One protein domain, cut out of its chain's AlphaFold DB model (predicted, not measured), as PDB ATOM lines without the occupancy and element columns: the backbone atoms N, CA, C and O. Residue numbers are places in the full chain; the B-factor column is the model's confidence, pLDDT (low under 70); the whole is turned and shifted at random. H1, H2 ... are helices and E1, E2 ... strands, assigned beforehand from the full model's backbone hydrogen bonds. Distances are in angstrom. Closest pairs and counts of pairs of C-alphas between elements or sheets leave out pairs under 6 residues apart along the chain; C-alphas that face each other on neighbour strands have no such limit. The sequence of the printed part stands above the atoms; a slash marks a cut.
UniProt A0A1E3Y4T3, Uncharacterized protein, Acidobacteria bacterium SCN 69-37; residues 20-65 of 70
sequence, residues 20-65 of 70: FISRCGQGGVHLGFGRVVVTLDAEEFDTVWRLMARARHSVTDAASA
ATOM      1  N   PHE A  20      32.356  32.922  30.852       85.31
ATOM      2  CA  PHE A  20      31.632  32.701  29.599       85.31
ATOM      3  C   PHE A  20      32.571  32.560  28.401       85.31
ATOM      4  O   PHE A  20      33.663  33.126  28.363       85.31
ATOM      5  N   ILE A  21      32.101  31.819  27.397       87.25
ATOM      6  CA  ILE A  21      32.739  31.674  26.089       87.25
ATOM      7  C   ILE A  21      31.690  32.038  25.042       87.25
ATOM      8  O   ILE A  21      30.603  31.460  25.036       87.25
ATOM      9  N   SER A  22      31.995  32.984  24.155       88.75
ATOM     10  CA  SER A  22      31.099  33.335  23.044       88.75
ATOM     11  C   SER A  22      31.879  33.534  21.751       88.75
ATOM     12  O   SER A  22      33.015  33.993  21.772       88.75
ATOM     13  N   ARG A  23      31.284  33.179  20.611       85.12
ATOM     14  CA  ARG A  23      31.875  33.473  19.300       85.12
ATOM     15  C   ARG A  23      31.678  34.949  18.973       85.12
ATOM     16  O   ARG A  23      30.558  35.448  19.075       85.12
ATOM     17  N   CYS A  24      32.734  35.619  18.538       82.88
ATOM     18  CA  CYS A  24      32.648  36.925  17.897       82.88
ATOM     19  C   CYS A  24      32.949  36.776  16.396       82.88
ATOM     20  O   CYS A  24      33.288  35.692  15.926       82.88
ATOM     21  N   GLY A  25      32.738  37.829  15.604       79.31
ATOM     22  CA  GLY A  25      32.932  37.777  14.149       79.31
ATOM     23  C   GLY A  25      34.335  37.309  13.718       79.31
ATOM     24  O   GLY A  25      35.239  37.165  14.535       79.31
ATOM     25  N   GLN A  26      34.513  37.059  12.415       74.06
ATOM     26  CA  GLN A  26      35.793  36.648  11.800       74.06
ATOM     27  C   GLN A  26      36.467  35.408  12.428       74.06
ATOM     28  O   GLN A  26      37.661  35.200  12.257       74.06
ATOM     29  N   GLY A  27      35.709  34.552  13.118       75.19
ATOM     30  CA  GLY A  27      36.255  33.341  13.738       75.19
ATOM     31  C   GLY A  27      36.939  33.572  15.087       75.19
ATOM     32  O   GLY A  27      37.550  32.640  15.602       75.19
ATOM     33  N   GLY A  28      36.813  34.768  15.670       84.00
ATOM     34  CA  GLY A  28      37.293  35.042  17.019       84.00
ATOM     35  C   GLY A  28      36.373  34.492  18.116       84.00
ATOM     36  O   GLY A  28      35.189  34.196  17.902       84.00
ATOM     37  N   VAL A  29      36.913  34.379  19.323       89.19
ATOM     38  CA  VAL A  29      36.214  33.925  20.525       89.19
ATOM     39  C   VAL A  29      36.442  34.929  21.649       89.19
ATOM     40  O   VAL A  29      37.571  35.308  21.940       89.19
ATOM     41  N   HIS A  30      35.371  35.345  22.316       89.88
ATOM     42  CA  HIS A  30      35.453  36.071  23.577       89.88
ATOM     43  C   HIS A  30      35.509  35.089  24.740       89.88
ATOM     44  O   HIS A  30      34.598  34.269  24.909       89.88
ATOM     45  N   LEU A  31      36.546  35.230  25.556       87.69
ATOM     46  CA  LEU A  31      36.711  34.554  26.832       87.69
ATOM     47  C   LEU A  31      36.513  35.578  27.954       87.69
ATOM     48  O   LEU A  31      37.253  36.560  28.034       87.69
ATOM     49  N   GLY A  32      35.504  35.368  28.795       87.75
ATOM     50  CA  GLY A  32      35.155  36.291  29.871       87.75
ATOM     51  C   GLY A  32      35.296  35.685  31.261       87.75
ATOM     52  O   GLY A  32      34.869  34.551  31.482       87.75
ATOM     53  N   PHE A  33      35.849  36.457  32.198       83.44
ATOM     54  CA  PHE A  33      35.871  36.146  33.629       83.44
ATOM     55  C   PHE A  33      35.524  37.397  34.443       83.44
ATOM     56  O   PHE A  33      36.294  38.364  34.502       83.44
ATOM     57  N   GLY A  34      34.335  37.403  35.051       82.31
ATOM     58  CA  GLY A  34      33.811  38.582  35.738       82.31
ATOM     59  C   GLY A  34      33.701  39.774  34.779       82.31
ATOM     60  O   GLY A  34      32.947  39.732  33.811       82.31
ATOM     61  N   ARG A  35      34.471  40.841  35.034       78.38
ATOM     62  CA  ARG A  35      34.490  42.063  34.199       78.38
ATOM     63  C   ARG A  35      35.550  42.051  33.094       78.38
ATOM     64  O   ARG A  35      35.594  42.988  32.301       78.38
ATOM     65  N   VAL A  36      36.425  41.047  33.069       82.19
ATOM     66  CA  VAL A  36      37.514  40.955  32.093       82.19
ATOM     67  C   VAL A  36      37.029  40.153  30.898       82.19
ATOM     68  O   VAL A  36      36.545  39.036  31.062       82.19
ATOM     69  N   VAL A  37      37.180  40.719  29.702       86.56
ATOM     70  CA  VAL A  37      36.883  40.052  28.432       86.56
ATOM     71  C   VAL A  37      38.126  40.123  27.560       86.56
ATOM     72  O   VAL A  37      38.669  41.205  27.347       86.56
ATOM     73  N   VAL A  38      38.571  38.969  27.072       87.88
ATOM     74  CA  VAL A  38      39.684  38.841  26.127       87.88
ATOM     75  C   VAL A  38      39.127  38.297  24.818       87.88
ATOM     76  O   VAL A  38      38.354  37.338  24.827       87.88
ATOM     77  N   THR A  39      39.505  38.907  23.700       91.88
ATOM     78  CA  THR A  39      39.207  38.395  22.360       91.88
ATOM     79  C   THR A  39      40.410  37.607  21.873       91.88
ATOM     80  O   THR A  39      41.517  38.132  21.881       91.88
ATOM     81  N   LEU A  40      40.177  36.363  21.474       89.12
ATOM     82  CA  LEU A  40      41.178  35.456  20.928       89.12
ATOM     83  C   LEU A  40      40.811  35.128  19.486       89.12
ATOM     84  O   LEU A  40      39.622  34.992  19.173       89.12
ATOM     85  N   ASP A  41      41.797  34.957  18.620       91.44
ATOM     86  CA  ASP A  41      41.566  34.272  17.351       91.44
ATOM     87  C   ASP A  41      41.401  32.747  17.551       91.44
ATOM     88  O   ASP A  41      41.412  32.223  18.671       91.44
ATOM     89  N   ALA A  42      41.178  32.016  16.458       85.44
ATOM     90  CA  ALA A  42      40.952  30.573  16.519       85.44
ATOM     91  C   ALA A  42      42.186  29.779  16.997       85.44
ATOM     92  O   ALA A  42      42.023  28.764  17.680       85.44
ATOM     93  N   GLU A  43      43.399  30.215  16.649       89.50
ATOM     94  CA  GLU A  43      44.655  29.549  17.020       89.50
ATOM     95  C   GLU A  43      45.000  29.813  18.493       89.50
ATOM     96  O   GLU A  43      45.350  28.892  19.247       89.50
ATOM     97  N   GLU A  44      44.818  31.057  18.935       90.38
ATOM     98  CA  GLU A  44      44.951  31.471  20.328       90.38
ATOM     99  C   GLU A  44      43.936  30.749  21.222       90.38
ATOM    100  O   GLU A  44      44.302  30.217  22.277       90.38
ATOM    101  N   PHE A  45      42.672  30.655  20.789       87.12
ATOM    102  CA  PHE A  45      41.640  29.923  21.523       87.12
ATOM    103  C   PHE A  45      41.998  28.443  21.688       87.12
ATOM    104  O   PHE A  45      41.897  27.917  22.798       87.12
ATOM    105  N   ASP A  46      42.443  27.770  20.626       87.38
ATOM    106  CA  ASP A  46      42.817  26.354  20.696       87.38
ATOM    107  C   ASP A  46      44.019  26.121  21.630       87.38
ATOM    108  O   ASP A  46      44.058  25.150  22.396       87.38
ATOM    109  N   THR A  47      44.974  27.053  21.645       90.38
ATOM    110  CA  THR A  47      46.108  27.028  22.577       90.38
ATOM    111  C   THR A  47      45.646  27.176  24.029       90.38
ATOM    112  O   THR A  47      46.000  26.353  24.883       90.38
ATOM    113  N   VAL A  48      44.821  28.184  24.322       85.62
ATOM    114  CA  VAL A  48      44.289  28.439  25.672       85.62
ATOM    115  C   VAL A  48      43.400  27.287  26.139       85.62
ATOM    116  O   VAL A  48      43.522  26.837  27.279       85.62
ATOM    117  N   TRP A  49      42.562  26.743  25.259       84.00
ATOM    118  CA  TRP A  49      41.741  25.569  25.543       84.00
ATOM    119  C   TRP A  49      42.591  24.353  25.921       84.00
ATOM    120  O   TRP A  49      42.328  23.706  26.938       84.00
ATOM    121  N   ARG A  50      43.661  24.071  25.163       86.81
ATOM    122  CA  ARG A  50      44.601  22.983  25.477       86.81
ATOM    123  C   ARG A  50      45.310  23.194  26.815       86.81
ATOM    124  O   ARG A  50      45.481  22.229  27.564       86.81
ATOM    125  N   LEU A  51      45.695  24.427  27.145       85.38
ATOM    126  CA  LEU A  51      46.275  24.761  28.450       85.38
ATOM    127  C   LEU A  51      45.270  24.554  29.590       85.38
ATOM    128  O   LEU A  51      45.611  23.905  30.576       85.38
ATOM    129  N   MET A  52      44.028  25.027  29.440       80.19
ATOM    130  CA  MET A  52      42.971  24.830  30.439       80.19
ATOM    131  C   MET A  52      42.631  23.351  30.632       80.19
ATOM    132  O   MET A  52      42.486  22.904  31.767       80.19
ATOM    133  N   ALA A  53      42.559  22.569  29.551       79.94
ATOM    134  CA  ALA A  53      42.347  21.126  29.632       79.94
ATOM    135  C   ALA A  53      43.472  20.448  30.431       79.94
ATOM    136  O   ALA A  53      43.198  19.697  31.366       79.94
ATOM    137  N   ARG A  54      44.739  20.774  30.140       79.44
ATOM    138  CA  ARG A  54      45.901  20.262  30.891       79.44
ATOM    139  C   ARG A  54      45.882  20.682  32.364       79.44
ATOM    140  O   ARG A  54      46.106  19.845  33.233       79.44
ATOM    141  N   ALA A  55      45.581  21.947  32.648       72.19
ATOM    142  CA  ALA A  55      45.485  22.459  34.014       72.19
ATOM    143  C   ALA A  55      44.350  21.778  34.796       72.19
ATOM    144  O   ALA A  55      44.539  21.411  35.951       72.19
ATOM    145  N   ARG A  56      43.202  21.519  34.157       61.03
ATOM    146  CA  ARG A  56      42.091  20.770  34.760       61.03
ATOM    147  C   ARG A  56      42.517  19.358  35.166       61.03
ATOM    148  O   ARG A  56      42.162  18.917  36.255       61.03
ATOM    149  N   HIS A  57      43.316  18.675  34.347       51.41
ATOM    150  CA  HIS A  57      43.881  17.377  34.724       51.41
ATOM    151  C   HIS A  57      44.870  17.493  35.894       51.41
ATOM    152  O   HIS A  57      44.793  16.689  36.811       51.41
ATOM    153  N   SER A  58      45.709  18.533  35.937       50.34
ATOM    154  CA  SER A  58      46.654  18.763  37.042       50.34
ATOM    155  C   SER A  58      45.980  19.133  38.374       50.34
ATOM    156  O   SER A  58      46.442  18.689  39.421       50.34
ATOM    157  N   VAL A  59      44.886  19.903  38.355       46.25
ATOM    158  CA  VAL A  59      44.101  20.236  39.561       46.25
ATOM    159  C   VAL A  59      43.347  19.011  40.082       46.25
ATOM    160  O   VAL A  59      43.230  18.832  41.290       46.25
ATOM    161  N   THR A  60      42.882  18.135  39.188       49.75
ATOM    162  CA  THR A  60      42.217  16.883  39.584       49.75
ATOM    163  C   THR A  60      43.217  15.877  40.171       49.75
ATOM    164  O   THR A  60      42.902  15.213  41.153       49.75
ATOM    165  N   ASP A  61      44.439  15.816  39.637       47.19
ATOM    166  CA  ASP A  61      45.522  14.969  40.161       47.19
ATOM    167  C   ASP A  61      46.013  15.464  41.537       47.19
ATOM    168  O   ASP A  61      46.160  14.690  42.483       47.19
ATOM    169  N   ALA A  62      46.157  16.786  41.706       44.62
ATOM    170  CA  ALA A  62      46.525  17.398  42.984       44.62
ATOM    171  C   ALA A  62      45.426  17.268  44.059       44.62
ATOM    172  O   ALA A  62      45.744  17.086  45.233       44.62
ATOM    173  N   ALA A  63      44.145  17.327  43.676       46.03
ATOM    174  CA  ALA A  63      43.025  17.093  44.591       46.03
ATOM    175  C   ALA A  63      42.874  15.605  44.962       46.03
ATOM    176  O   ALA A  63      42.550  15.300  46.105       46.03
ATOM    177  N   SER A  64      43.167  14.679  44.039       42.50
ATOM    178  CA  SER A  64      43.160  13.233  44.317       42.50
ATOM    179  C   SER A  64      44.302  12.790  45.240       42.50
ATOM    180  O   SER A  64      44.137  11.818  45.972       42.50
ATOM    181  N   ALA A  65      45.454  13.467  45.219       43.06
ATOM    182  CA  ALA A  65      46.596  13.140  46.079       43.06
ATOM    183  C   ALA A  65      46.422  13.599  47.542       43.06
ATOM    184  O   ALA A  65      47.136  13.121  48.422       43.06
TER     185      ALA A  65
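This is residues 20 to 65 of the 70 residues of an uncharacterized protein of Acidobacteria bacterium SCN 69-37 (UniProt A0A1E3Y4T3). A small sheet of three short strands, E1, E2 and E3, sits at one end, and one long helix, H1, starts beside it and runs away; residues 49 to 65 stick out as a free arm, of which 49 to 64 belong to H1. The printed part has 46 residues, with the order E1, E2, E3, H1 along the chain. The sheet's order is E1 - E2 - E3, all antiparallel, and the class is mixed, helices and strands. The whole is loose, with a radius of gyration of the C-alphas of 13.0 A, and its outline is flat, spanning 42 by 24 by 11 A.

E1, residues 20 to 23, E2, residues 29 to 33, and E3, residues 36 to 40, form a meander, each strand the antiparallel neighbour of the one before. E1 and E2 are a hairpin at 165 degrees, with N 30 and O 22 2.8 A apart, within hydrogen-bond range. E2 and E3 are a hairpin at 158 degrees, with N 29 and O 40 at 2.8 A, also within range. H1, residues 42 to 64, is on one face of the sheet, two layers, at a height over the sheet of 15.0 A. Its closest C-alphas to E2 are those of Phe 45 and Val 29, 6.8 A apart. It lies over E3, along the strands, at 2 degrees on the local plane. In H1 every O i to N i+4 pair is within hydrogen-bond range.

E2 is 13.3 A long and E3 13.0 A; E1 is 10.3 A and begins at C-alpha 20 (31.632, 32.701, 29.599). H1, 32.8 A long, runs from C-alpha 42 (40.952, 30.573, 16.519) to C-alpha 64 (43.160, 13.233, 44.317).

The two C-alphas farthest apart, those of Gln 26 and Ala 65, are 42.9 A apart. The printed part has no cut, and its three links are tight. The mean pLDDT of the printed part is 76.9, and residues 56 to 65 are under 70.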